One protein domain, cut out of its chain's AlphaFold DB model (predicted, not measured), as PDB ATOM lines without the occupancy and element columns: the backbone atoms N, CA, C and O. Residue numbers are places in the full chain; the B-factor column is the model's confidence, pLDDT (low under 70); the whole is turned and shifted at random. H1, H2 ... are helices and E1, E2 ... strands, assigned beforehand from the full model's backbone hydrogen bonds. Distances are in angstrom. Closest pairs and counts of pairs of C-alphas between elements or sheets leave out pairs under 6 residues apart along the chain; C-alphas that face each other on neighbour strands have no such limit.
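Overview. This is residues 107 to 197 of the 199 residues of an uncharacterized protein of Actinobacteria bacterium (UniProt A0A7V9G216). A strongly twisted five-stranded sheet makes the core, with H2 over E3 and E4 on one face and the short H1 over E4 on the opposite face. The small hairpin of E1 and E2 packs on E5 through E1. The 91 printed residues have two named helices and seven named strands, in the order E1 E2 E3 E4 E5 H1 E6 H2 E7; the sheet runs E3, E4, E5, E6, E7, antiparallel throughout, and the class is mixed. The whole is compact, with a radius of gyration of the C-alphas of 11.8 A and spans of 31 by 29 by 23 A.

Along the chain. E1, residues 107 to 109, begins at C-alpha 107 (-7.312, -18.207, 48.156); E2 is 114 to 117. From first to last C-alpha, E3 (123 to 129) is 16.8 A, E4 (132 to 138) 19.1 A and E5 (145 to 150) 15.6 A. H1 is 152 to 156, E6 164 to 167, and H2, 180 to 189, is 14.3 A. E7, 193 to 196, ends at C-alpha 196 (-18.025, -21.487, 48.388).

Arrangement. In the hairpin E1 and E2, N 109 and O 114 are 2.8 A apart, within hydrogen-bond range. The closest C-alphas of E1 and E5, Cys 109 and Ser 146, are 5.8 A apart. E3, E4 and E5 form a meander, each strand the antiparallel neighbour of the one before. Also within that range are N 127 and O 134 (E3, E4), 3.0 A, N 135 and O 148 (E4, E5), 2.8 A, N 149 and O 166 (E5, E6), 2.7 A, and N 165 and O 195 (E6, E7), 2.8 A. H1's height over the sheet is 8.5 A; its closest C-alpha pair with E4 is Thr 152 and Val 133, 6.0 A. H2, at a height of 8.9 A, runs slantwise to the strands, at 49 degrees to E3 on the local plane; their closest C-alphas, Leu 187 and Gly 129, are 6.1 A apart. In both helices every O i to N i+4 pair is within range.

Size, cuts and confidence. The printed part has no cut. The link from E6 to H2, residues 168 to 179, is long. Mean pLDDT of the printed part is 82.4; residues 170 to 192 and 197 are under 70.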
ATOM      1  N   PHE A 107      -7.210 -16.970  48.931       95.06
ATOM      2  CA  PHE A 107      -7.312 -18.207  48.156       95.06
ATOM      3  C   PHE A 107      -7.465 -19.396  49.094       95.06
ATOM      4  O   PHE A 107      -7.121 -19.324  50.276       95.06
ATOM      5  N   VAL A 108      -7.980 -20.505  48.576       93.38
ATOM      6  CA  VAL A 108      -8.166 -21.717  49.365       93.38
ATOM      7  C   VAL A 108      -6.825 -22.429  49.528       93.38
ATOM      8  O   VAL A 108      -6.100 -22.699  48.568       93.38
ATOM      9  N   CYS A 109      -6.506 -22.743  50.778       92.06
ATOM     10  CA  CYS A 109      -5.462 -23.678  51.151       92.06
ATOM     11  C   CYS A 109      -6.089 -25.071  51.206       92.06
ATOM     12  O   CYS A 109      -6.796 -25.380  52.167       92.06
ATOM     13  N   TYR A 110      -5.838 -25.903  50.192       88.00
ATOM     14  CA  TYR A 110      -6.411 -27.250  50.116       88.00
ATOM     15  C   TYR A 110      -6.066 -28.108  51.350       88.00
ATOM     16  O   TYR A 110      -6.984 -28.634  51.968       88.00
ATOM     17  N   PRO A 111      -4.800 -28.173  51.819       87.44
ATOM     18  CA  PRO A 111      -4.444 -28.962  53.002       87.44
ATOM     19  C   PRO A 111      -5.132 -28.562  54.310       87.44
ATOM     20  O   PRO A 111      -5.200 -29.368  55.229       87.44
ATOM     21  N   GLU A 112      -5.548 -27.303  54.437       90.19
ATOM     22  CA  GLU A 112      -6.188 -26.788  55.651       90.19
ATOM     23  C   GLU A 112      -7.695 -26.567  55.479       90.19
ATOM     24  O   GLU A 112      -8.328 -26.051  56.408       90.19
ATOM     25  N   GLU A 113      -8.218 -26.883  54.288       89.75
ATOM     26  CA  GLU A 113      -9.615 -26.751  53.865       89.75
ATOM     27  C   GLU A 113     -10.232 -25.389  54.213       89.75
ATOM     28  O   GLU A 113     -11.376 -25.276  54.656       89.75
ATOM     29  N   ARG A 114      -9.450 -24.316  54.048       91.44
ATOM     30  CA  ARG A 114      -9.880 -22.960  54.407       91.44
ATOM     31  C   ARG A 114      -9.288 -21.898  53.506       91.44
ATOM     32  O   ARG A 114      -8.207 -22.059  52.943       91.44
ATOM     33  N   ILE A 115      -9.964 -20.760  53.461       92.12
ATOM     34  CA  ILE A 115      -9.460 -19.561  52.800       92.12
ATOM     35  C   ILE A 115      -8.340 -18.947  53.641       92.12
ATOM     36  O   ILE A 115      -8.449 -18.817  54.864       92.12
ATOM     37  N   ARG A 116      -7.258 -18.553  52.974       94.38
ATOM     38  CA  ARG A 116      -6.134 -17.842  53.570       94.38
ATOM     39  C   ARG A 116      -5.915 -16.510  52.864       94.38
ATOM     40  O   ARG A 116      -5.935 -16.477  51.633       94.38
ATOM     41  N   PRO A 117      -5.646 -15.436  53.623       94.44
ATOM     42  CA  PRO A 117      -5.063 -14.231  53.064       94.44
ATOM     43  C   PRO A 117      -3.730 -14.565  52.412       94.44
ATOM     44  O   PRO A 117      -2.892 -15.236  53.019       94.44
ATOM     45  N   VAL A 118      -3.536 -14.091  51.189       93.94
ATOM     46  CA  VAL A 118      -2.270 -14.234  50.467       93.94
ATOM     47  C   VAL A 118      -1.967 -12.939  49.730       93.94
ATOM     48  O   VAL A 118      -2.860 -12.130  49.481       93.94
ATOM     49  N   THR A 119      -0.707 -12.747  49.369       92.75
ATOM     50  CA  THR A 119      -0.275 -11.646  48.508       92.75
ATOM     51  C   THR A 119       0.207 -12.184  47.155       92.75
ATOM     52  O   THR A 119       0.541 -13.369  47.063       92.75
ATOM     53  N   PRO A 120       0.257 -11.356  46.094       94.62
ATOM     54  CA  PRO A 120       0.714 -11.775  44.770       94.62
ATOM     55  C   PRO A 120       2.101 -12.420  44.749       94.62
ATOM     56  O   PRO A 120       2.353 -13.315  43.945       94.62
ATOM     57  N   SER A 121       3.000 -12.029  45.653       93.31
ATOM     58  CA  SER A 121       4.322 -12.653  45.781       93.31
ATOM     59  C   SER A 121       4.301 -14.129  46.208       93.31
ATOM     60  O   SER A 121       5.301 -14.828  46.034       93.31
ATOM     61  N   ALA A 122       3.171 -14.626  46.720       93.56
ATOM     62  CA  ALA A 122       2.958 -16.039  47.020       93.56
ATOM     63  C   ALA A 122       2.555 -16.876  45.789       93.56
ATOM     64  O   ALA A 122       2.453 -18.103  45.887       93.56
ATOM     65  N   PHE A 123       2.307 -16.247  44.638       94.56
ATOM     66  CA  PHE A 123       1.976 -16.957  43.405       94.56
ATOM     67  C   PHE A 123       3.235 -17.559  42.787       94.56
ATOM     68  O   PHE A 123       4.296 -16.940  42.792       94.56
ATOM     69  N   SER A 124       3.115 -18.761  42.226       91.69
ATOM     70  CA  SER A 124       4.196 -19.398  41.462       91.69
ATOM     71  C   SER A 124       3.871 -19.495  39.974       91.69
ATOM     72  O   SER A 124       4.743 -19.237  39.141       91.69
ATOM     73  N   LEU A 125       2.619 -19.813  39.632       92.62
ATOM     74  CA  LEU A 125       2.141 -19.944  38.257       92.62
ATOM     75  C   LEU A 125       0.737 -19.387  38.077       92.62
ATOM     76  O   LEU A 125      -0.107 -19.496  38.967       92.62
ATOM     77  N   LEU A 126       0.495 -18.856  36.881       93.69
ATOM     78  CA  LEU A 126      -0.818 -18.434  36.425       93.69
ATOM     79  C   LEU A 126      -1.046 -18.918  34.993       93.69
ATOM     80  O   LEU A 126      -0.169 -18.798  34.133       93.69
ATOM     81  N   ALA A 127      -2.241 -19.425  34.712       90.88
ATOM     82  CA  ALA A 127      -2.648 -19.740  33.348       90.88
ATOM     83  C   ALA A 127      -4.122 -19.418  33.113       90.88
ATOM     84  O   ALA A 127      -4.957 -19.693  33.972       90.88
ATOM     85  N   PRO A 128      -4.458 -18.864  31.939       88.88
ATOM     86  CA  PRO A 128      -5.845 -18.720  31.529       88.88
ATOM     87  C   PRO A 128      -6.430 -20.092  31.157       88.88
ATOM     88  O   PRO A 128      -5.736 -20.908  30.551       88.88
ATOM     89  N   GLY A 129      -7.707 -20.315  31.465       79.69
ATOM     90  CA  GLY A 129      -8.458 -21.508  31.063       79.69
ATOM     91  C   GLY A 129      -9.963 -21.291  31.227       79.69
ATOM     92  O   GLY A 129     -10.402 -20.793  32.258       79.69
ATOM     93  N   GLY A 130     -10.762 -21.597  30.197       71.94
ATOM     94  CA  GLY A 130     -12.233 -21.562  30.283       71.94
ATOM     95  C   GLY A 130     -12.868 -20.210  30.660       71.94
ATOM     96  O   GLY A 130     -13.953 -20.189  31.228       71.94
ATOM     97  N   GLY A 131     -12.201 -19.079  30.389       81.12
ATOM     98  CA  GLY A 131     -12.653 -17.742  30.824       81.12
ATOM     99  C   GLY A 131     -12.296 -17.389  32.277       81.12
ATOM    100  O   GLY A 131     -12.621 -16.300  32.746       81.12
ATOM    101  N   GLN A 132     -11.593 -18.284  32.965       90.56
ATOM    102  CA  GLN A 132     -11.057 -18.128  34.310       90.56
ATOM    103  C   GLN A 132      -9.521 -18.171  34.283       90.56
ATOM    104  O   GLN A 132      -8.884 -18.329  33.236       90.56
ATOM    105  N   VAL A 133      -8.917 -17.990  35.451       92.25
ATOM    106  CA  VAL A 133      -7.478 -18.037  35.679       92.25
ATOM    107  C   VAL A 133      -7.202 -19.103  36.728       92.25
ATOM    108  O   VAL A 133      -7.689 -19.031  37.855       92.25
ATOM    109  N   GLY A 134      -6.402 -20.092  36.351       92.19
ATOM    110  CA  GLY A 134      -5.748 -20.966  37.305       92.19
ATOM    111  C   GLY A 134      -4.604 -20.219  37.980       92.19
ATOM    112  O   GLY A 134      -3.777 -19.614  37.296       92.19
ATOM    113  N   VAL A 135      -4.522 -20.300  39.303       93.88
ATOM    114  CA  VAL A 135      -3.447 -19.717  40.106       93.88
ATOM    115  C   VAL A 135      -2.886 -20.783  41.039       93.88
ATOM    116  O   VAL A 135      -3.599 -21.330  41.881       93.88
ATOM    117  N   ALA A 136      -1.593 -21.069  40.903       92.75
ATOM    118  CA  ALA A 136      -0.849 -21.855  41.875       92.75
ATOM    119  C   ALA A 136      -0.341 -20.922  42.980       92.75
ATOM    120  O   ALA A 136       0.493 -20.044  42.741       92.75
ATOM    121  N   VAL A 137      -0.866 -21.107  44.189       93.00
ATOM    122  CA  VAL A 137      -0.615 -20.237  45.341       93.00
ATOM    123  C   VAL A 137       0.097 -21.026  46.425       93.00
ATOM    124  O   VAL A 137      -0.394 -22.066  46.868       93.00
ATOM    125  N   ARG A 138       1.239 -20.521  46.892       92.69
ATOM    126  CA  ARG A 138       1.912 -21.049  48.079       92.69
ATOM    127  C   ARG A 138       1.247 -20.487  49.331       92.69
ATOM    128  O   ARG A 138       1.222 -19.279  49.537       92.69
ATOM    129  N   CYS A 139       0.721 -21.352  50.191       92.06
ATOM    130  CA  CYS A 139       0.111 -20.915  51.441       92.06
ATOM    131  C   CYS A 139       1.173 -20.292  52.369       92.06
ATOM    132  O   CYS A 139       2.162 -20.962  52.668       92.06
ATOM    133  N   PRO A 140       0.979 -19.066  52.889       90.12
ATOM    134  CA  PRO A 140       1.949 -18.428  53.782       90.12
ATOM    135  C   PRO A 140       2.024 -19.078  55.173       90.12
ATOM    136  O   PRO A 140       2.942 -18.786  55.929       90.12
ATOM    137  N   VAL A 141       1.063 -19.944  55.524       91.62
ATOM    138  CA  VAL A 141       0.994 -20.611  56.835       91.62
ATOM    139  C   VAL A 141       1.651 -21.989  56.801       91.62
ATOM    140  O   VAL A 141       2.537 -22.266  57.601       91.62
ATOM    141  N   CYS A 142       1.226 -22.861  55.881       90.94
ATOM    142  CA  CYS A 142       1.713 -24.243  55.809       90.94
ATOM    143  C   CYS A 142       2.718 -24.491  54.673       90.94
ATOM    144  O   CYS A 142       3.152 -25.624  54.483       90.94
ATOM    145  N   SER A 143       3.056 -23.462  53.889       89.69
ATOM    146  CA  SER A 143       4.007 -23.499  52.767       89.69
ATOM    147  C   SER A 143       3.650 -24.420  51.596       89.69
ATOM    148  O   SER A 143       4.370 -24.419  50.598       89.69
ATOM    149  N   ARG A 144       2.537 -25.160  51.659       89.12
ATOM    150  CA  ARG A 144       2.064 -26.023  50.567       89.12
ATOM    151  C   ARG A 144       1.433 -25.214  49.441       89.12
ATOM    152  O   ARG A 144       0.822 -24.170  49.679       89.12
ATOM    153  N   VAL A 145       1.552 -25.723  48.218       89.56
ATOM    154  CA  VAL A 145       0.958 -25.110  47.026       89.56
ATOM    155  C   VAL A 145      -0.444 -25.668  46.795       89.56
ATOM    156  O   VAL A 145      -0.648 -26.880  46.793       89.56
ATOM    157  N   SER A 146      -1.411 -24.773  46.603       89.75
ATOM    158  CA  SER A 146      -2.783 -25.098  46.197       89.75
ATOM    159  C   SER A 146      -3.089 -24.450  44.853       89.75
ATOM    160  O   SER A 146      -2.691 -23.308  44.606       89.75
ATOM    161  N   VAL A 147      -3.804 -25.168  43.990       90.38
ATOM    162  CA  VAL A 147      -4.248 -24.651  42.693       90.38
ATOM    163  C   VAL A 147      -5.698 -24.224  42.796       90.38
ATOM    164  O   VAL A 147      -6.564 -25.031  43.125       90.38
ATOM    165  N   ASN A 148      -5.930 -22.951  42.500       91.94
ATOM    166  CA  ASN A 148      -7.231 -22.310  42.572       91.94
ATOM    167  C   ASN A 148      -7.658 -21.861  41.171       91.94
ATOM    168  O   ASN A 148      -6.835 -21.339  40.424       91.94
ATOM    169  N   LEU A 149      -8.930 -22.029  40.832       91.94
ATOM    170  CA  LEU A 149      -9.549 -21.536  39.610       91.94
ATOM    171  C   LEU A 149     -10.508 -20.402  39.973       91.94
ATOM    172  O   LEU A 149     -11.477 -20.611  40.706       91.94
ATOM    173  N   VAL A 150     -10.206 -19.205  39.481       94.19
ATOM    174  CA  VAL A 150     -10.891 -17.958  39.849       94.19
ATOM    175  C   VAL A 150     -11.135 -17.077  38.625       94.19
ATOM    176  O   VAL A 150     -10.550 -17.284  37.564       94.19
ATOM    177  N   SER A 151     -11.997 -16.076  38.743       94.62
ATOM    178  CA  SER A 151     -12.174 -15.044  37.724       94.62
ATOM    179  C   SER A 151     -10.905 -14.197  37.555       94.62
ATOM    180  O   SER A 151     -10.063 -14.095  38.449       94.62
ATOM    181  N   THR A 152     -10.769 -13.530  36.406       94.81
ATOM    182  CA  THR A 152      -9.698 -12.538  36.202       94.81
ATOM    183  C   THR A 152      -9.781 -11.404  37.220       94.81
ATOM    184  O   THR A 152      -8.758 -10.981  37.750       94.81
ATOM    185  N   ALA A 153     -10.998 -10.960  37.555       94.62
ATOM    186  CA  ALA A 153     -11.236  -9.900  38.525       94.62
ATOM    187  C   ALA A 153     -10.741 -10.270  39.932       94.62
ATOM    188  O   ALA A 153     -10.197  -9.407  40.611       94.62
ATOM    189  N   HIS A 154     -10.857 -11.539  40.339       95.38
ATOM    190  CA  HIS A 154     -10.330 -12.032  41.616       95.38
ATOM    191  C   HIS A 154      -8.813 -11.871  41.741       95.38
ATOM    192  O   HIS A 154      -8.287 -11.629  42.824       95.38
ATOM    193  N   VAL A 155      -8.097 -12.057  40.632       95.25
ATOM    194  CA  VAL A 155      -6.637 -11.944  40.594       95.25
ATOM    195  C   VAL A 155      -6.229 -10.485  40.461       95.25
ATOM    196  O   VAL A 155      -5.366 -10.010  41.193       95.25
ATOM    197  N   ASP A 156      -6.847  -9.777  39.522       94.19
ATOM    198  CA  ASP A 156      -6.409  -8.447  39.133       94.19
ATOM    199  C   ASP A 156      -6.820  -7.397  40.172       94.19
ATOM    200  O   ASP A 156      -5.987  -6.589  40.565       94.19
ATOM    201  N   LEU A 157      -8.057  -7.416  40.674       92.88
ATOM    202  CA  LEU A 157      -8.598  -6.339  41.506       92.88
ATOM    203  C   LEU A 157      -8.447  -6.640  43.010       92.88
ATOM    204  O   LEU A 157      -9.116  -7.539  43.523       92.88
ATOM    205  N   PRO A 158      -7.660  -5.849  43.766       91.88
ATOM    206  CA  PRO A 158      -7.602  -5.982  45.217       91.88
ATOM    207  C   PRO A 158      -8.989  -5.815  45.852       91.88
ATOM    208  O   PRO A 158      -9.747  -4.913  45.489       91.88
ATOM    209  N   PHE A 159      -9.290  -6.640  46.853       92.62
ATOM    210  CA  PHE A 159     -10.564  -6.695  47.583       92.62
ATOM    211  C   PHE A 159     -11.772  -7.156  46.752       92.62
ATOM    212  O   PHE A 159     -12.907  -7.066  47.229       92.62
ATOM    213  N   HIS A 160     -11.555  -7.647  45.529       93.62
ATOM    214  CA  HIS A 160     -12.564  -8.382  44.779       93.62
ATOM    215  C   HIS A 160     -12.431  -9.875  45.085       93.62
ATOM    216  O   HIS A 160     -11.356 -10.454  44.938       93.62
ATOM    217  N   HIS A 161     -13.529 -10.507  45.492       93.00
ATOM    218  CA  HIS A 161     -13.564 -11.939  45.764       93.00
ATOM    219  C   HIS A 161     -14.713 -12.587  45.004       93.00
ATOM    220  O   HIS A 161     -15.818 -12.049  44.944       93.00
ATOM    221  N   ASP A 162     -14.439 -13.765  44.460       93.25
ATOM    222  CA  ASP A 162     -15.444 -14.565  43.778       93.25
ATOM    223  C   ASP A 162     -16.339 -15.188  44.839       93.25
ATOM    224  O   ASP A 162     -15.849 -15.614  45.880       93.25
ATOM    225  N   ALA A 163     -17.633 -15.330  44.568       89.38
ATOM    226  CA  ALA A 163     -18.528 -16.040  45.486       89.38
ATOM    227  C   ALA A 163     -18.129 -17.521  45.680       89.38
ATOM    228  O   ALA A 163     -18.455 -18.137  46.698       89.38
ATOM    229  N   ALA A 164     -17.425 -18.103  44.705       88.69
ATOM    230  CA  ALA A 164     -16.910 -19.461  44.766       88.69
ATOM    231  C   ALA A 164     -15.554 -19.565  44.062       88.69
ATOM    232  O   ALA A 164     -15.345 -18.949  43.021       88.69
ATOM    233  N   ILE A 165     -14.663 -20.379  44.624       90.56
ATOM    234  CA  ILE A 165     -13.321 -20.653  44.110       90.56
ATOM    235  C   ILE A 165     -13.242 -22.145  43.784       90.56
ATOM    236  O   ILE A 165     -13.538 -22.983  44.638       90.56
ATOM    237  N   GLY A 166     -12.855 -22.485  42.556       88.00
ATOM    238  CA  GLY A 166     -12.542 -23.869  42.202       88.00
ATOM    239  C   GLY A 166     -11.191 -24.270  42.789       88.00
ATOM    240  O   GLY A 166     -10.257 -23.475  42.756       88.00
ATOM    241  N   VAL A 167     -11.054 -25.484  43.308       86.69
ATOM    242  CA  VAL A 167      -9.789 -26.016  43.826       86.69
ATOM    243  C   VAL A 167      -9.517 -27.394  43.252       86.69
ATOM    244  O   VAL A 167     -10.420 -28.211  43.093       86.69
ATOM    245  N   VAL A 168      -8.248 -27.654  42.945       81.81
ATOM    246  CA  VAL A 168      -7.794 -28.994  42.565       81.81
ATOM    247  C   VAL A 168      -7.615 -29.841  43.834       81.81
ATOM    248  O   VAL A 168      -6.890 -29.406  44.732       81.81
ATOM    249  N   PRO A 169      -8.210 -31.048  43.920       70.00
ATOM    250  CA  PRO A 169      -8.242 -31.861  45.139       70.00
ATOM    251  C   PRO A 169      -6.934 -32.618  45.433       70.00
ATOM    252  O   PRO A 169      -6.929 -33.770  45.868       70.00
ATOM    253  N   TYR A 170      -5.784 -31.991  45.195       68.31
ATOM    254  CA  TYR A 170      -4.490 -32.468  45.670       68.31
ATOM    255  C   TYR A 170      -3.494 -31.311  45.766       68.31
ATOM    256  O   TYR A 170      -3.469 -30.399  44.939       68.31
ATOM    257  N   ALA A 171      -2.655 -31.348  46.801       61.09
ATOM    258  CA  ALA A 171      -1.538 -30.424  46.930       61.09
ATOM    259  C   ALA A 171      -0.372 -30.933  46.079       61.09
ATOM    260  O   ALA A 171       0.007 -32.101  46.181       61.09
ATOM    261  N   PHE A 172       0.220 -30.056  45.274       59.91
ATOM    262  CA  PHE A 172       1.473 -30.377  44.602       59.91
ATOM    263  C   PHE A 172       2.577 -30.413  45.661       59.91
ATOM    264  O   PHE A 172       2.771 -29.440  46.396       59.91
ATOM    265  N   GLY A 173       3.242 -31.562  45.788       50.06
ATOM    266  CA  GLY A 173       4.410 -31.710  46.651       50.06
ATOM    267  C   GLY A 173       5.565 -30.837  46.158       50.06
ATOM    268  O   GLY A 173       5.621 -30.494  44.979       50.06
ATOM    269  N   ASP A 174       6.493 -30.503  47.056       45.75
ATOM    270  CA  ASP A 174       7.621 -29.590  46.801       45.75
ATOM    271  C   ASP A 174       8.580 -30.037  45.664       45.75
ATOM    272  O   ASP A 174       9.481 -29.282  45.305       45.75
ATOM    273  N   GLU A 175       8.380 -31.217  45.060       42.34
ATOM    274  CA  GLU A 175       9.277 -31.823  44.061       42.34
ATOM    275  C   GLU A 175       8.692 -31.965  42.641       42.34
ATOM    276  O   GLU A 175       9.453 -32.156  41.690       42.34
ATOM    277  N   GLU A 176       7.376 -31.819  42.431       49.69
ATOM    278  CA  GLU A 176       6.852 -31.767  41.060       49.69
ATOM    279  C   GLU A 176       7.034 -30.358  40.501       49.69
ATOM    280  O   GLU A 176       6.410 -29.396  40.952       49.69
ATOM    281  N   THR A 177       7.893 -30.232  39.487       55.09
ATOM    282  CA  THR A 177       8.057 -28.984  38.738       55.09
ATOM    283  C   THR A 177       6.759 -28.707  37.983       55.09
ATOM    284  O   THR A 177       6.568 -29.132  36.846       55.09
ATOM    285  N   LEU A 178       5.832 -28.022  38.645       62.34
ATOM    286  CA  LEU A 178       4.682 -27.383  38.032       62.34
ATOM    287  C   LEU A 178       5.237 -26.453  36.937       62.34
ATOM    288  O   LEU A 178       5.945 -25.485  37.224       62.34
ATOM    289  N   THR A 179       4.995 -26.798  35.674       64.56
ATOM    290  CA  THR A 179       5.289 -25.950  34.513       64.56
ATOM    291  C   THR A 179       4.004 -25.294  34.026       64.56
ATOM    292  O   THR A 179       2.910 -25.799  34.289       64.56
ATOM    293  N   VAL A 180       4.114 -24.177  33.302       63.19
ATOM    294  CA  VAL A 180       2.946 -23.471  32.746       63.19
ATOM    295  C   VAL A 180       2.155 -24.392  31.808       63.19
ATOM    296  O   VAL A 180       0.928 -24.380  31.826       63.19
ATOM    297  N   GLU A 181       2.832 -25.230  31.021       63.47
ATOM    298  CA  GLU A 181       2.210 -26.157  30.072       63.47
ATOM    299  C   GLU A 181       1.459 -27.286  30.779       63.47
ATOM    300  O   GLU A 181       0.308 -27.558  30.439       63.47
ATOM    301  N   ARG A 182       2.073 -27.913  31.793       65.25
ATOM    302  CA  ARG A 182       1.414 -28.954  32.596       65.25
ATOM    303  C   ARG A 182       0.221 -28.376  33.349       65.25
ATOM    304  O   ARG A 182      -0.822 -29.013  33.430       65.25
ATOM    305  N   PHE A 183       0.360 -27.147  33.836       67.88
ATOM    306  CA  PHE A 183      -0.709 -26.423  34.501       67.88
ATOM    307  C   PHE A 183      -1.887 -26.140  33.554       67.88
ATOM    308  O   PHE A 183      -3.026 -26.417  33.910       67.88
ATOM    309  N   ARG A 184      -1.627 -25.696  32.314       69.56
ATOM    310  CA  ARG A 184      -2.660 -25.538  31.270       69.56
ATOM    311  C   ARG A 184      -3.357 -26.863  30.948       69.56
ATOM    312  O   ARG A 184      -4.577 -26.924  30.986       69.56
ATOM    313  N   GLN A 185      -2.594 -27.934  30.722       68.62
ATOM    314  CA  GLN A 185      -3.159 -29.267  30.464       68.62
ATOM    315  C   GLN A 185      -4.036 -29.763  31.621       68.62
ATOM    316  O   GLN A 185      -5.044 -30.431  31.394       68.62
ATOM    317  N   GLN A 186      -3.678 -29.436  32.862       66.56
ATOM    318  CA  GLN A 186      -4.500 -29.742  34.029       66.56
ATOM    319  C   GLN A 186      -5.767 -28.892  34.082       66.56
ATOM    320  O   GLN A 186      -6.820 -29.442  34.380       66.56
ATOM    321  N   LEU A 187      -5.711 -27.598  33.747       67.75
ATOM    322  CA  LEU A 187      -6.920 -26.773  33.634       67.75
ATOM    323  C   LEU A 187      -7.912 -27.345  32.612       67.75
ATOM    324  O   LEU A 187      -9.114 -27.322  32.860       67.75
ATOM    325  N   ASP A 188      -7.408 -27.903  31.511       65.62
ATOM    326  CA  ASP A 188      -8.237 -28.480  30.448       65.62
ATOM    327  C   ASP A 188      -8.780 -29.887  30.777       65.62
ATOM    328  O   ASP A 188      -9.748 -30.329  30.161       65.62
ATOM    329  N   SER A 189      -8.171 -30.608  31.728       64.25
ATOM    330  CA  SER A 189      -8.499 -32.015  32.036       64.25
ATOM    331  C   SER A 189      -9.061 -32.268  33.438       64.25
ATOM    332  O   SER A 189      -9.592 -33.353  33.687       64.25
ATOM    333  N   ALA A 190      -8.950 -31.317  34.368       60.97
ATOM    334  CA  ALA A 190      -9.327 -31.519  35.763       60.97
ATOM    335  C   ALA A 190     -10.814 -31.253  36.035       60.97
ATOM    336  O   ALA A 190     -11.401 -30.280  35.562       60.97
ATOM    337  N   ALA A 191     -11.398 -32.086  36.900       62.00
ATOM    338  CA  ALA A 191     -12.587 -31.726  37.661       62.00
ATOM    339  C   ALA A 191     -12.153 -30.885  38.874       62.00
ATOM    340  O   ALA A 191     -11.268 -31.292  39.629       62.00
ATOM    341  N   PHE A 192     -12.757 -29.710  39.040       66.69
ATOM    342  CA  PHE A 192     -12.502 -28.816  40.170       66.69
ATOM    343  C   PHE A 192     -13.573 -29.005  41.237       66.69
ATOM    344  O   PHE A 192     -14.766 -28.985  40.924       66.69
ATOM    345  N   ASP A 193     -13.150 -29.099  42.495       71.12
ATOM    346  CA  ASP A 193     -14.065 -28.995  43.624       71.12
ATOM    347  C   ASP A 193     -14.413 -27.527  43.856       71.12
ATOM    348  O   ASP A 193     -13.559 -26.642  43.777       71.12
ATOM    349  N   VAL A 194     -15.683 -27.245  44.136       77.50
ATOM    350  CA  VAL A 194     -16.159 -25.870  44.322       77.50
ATOM    351  C   VAL A 194     -16.163 -25.526  45.805       77.50
ATOM    352  O   VAL A 194     -17.011 -26.007  46.559       77.50
ATOM    353  N   PHE A 195     -15.268 -24.631  46.214       75.50
ATOM    354  CA  PHE A 195     -15.275 -24.041  47.547       75.50
ATOM    355  C   PHE A 195     -16.103 -22.752  47.528       75.50
ATOM    356  O   PHE A 195     -15.763 -21.791  46.837       75.50
ATOM    357  N   ARG A 196     -17.206 -22.704  48.279       75.38
ATOM    358  CA  ARG A 196     -18.025 -21.487  48.388       75.38
ATOM    359  C   ARG A 196     -17.519 -20.617  49.529       75.38
ATOM    360  O   ARG A 196     -17.319 -21.117  50.635       75.38
ATOM    361  N   LEU A 197     -17.345 -19.321  49.271       66.62
ATOM    362  CA  LEU A 197     -17.128 -18.364  50.350       66.62
ATOM    363  C   LEU A 197     -18.452 -18.272  51.124       66.62
ATOM    364  O   LEU A 197     -19.476 -17.911  50.547       66.62
TER     365      LEU A 197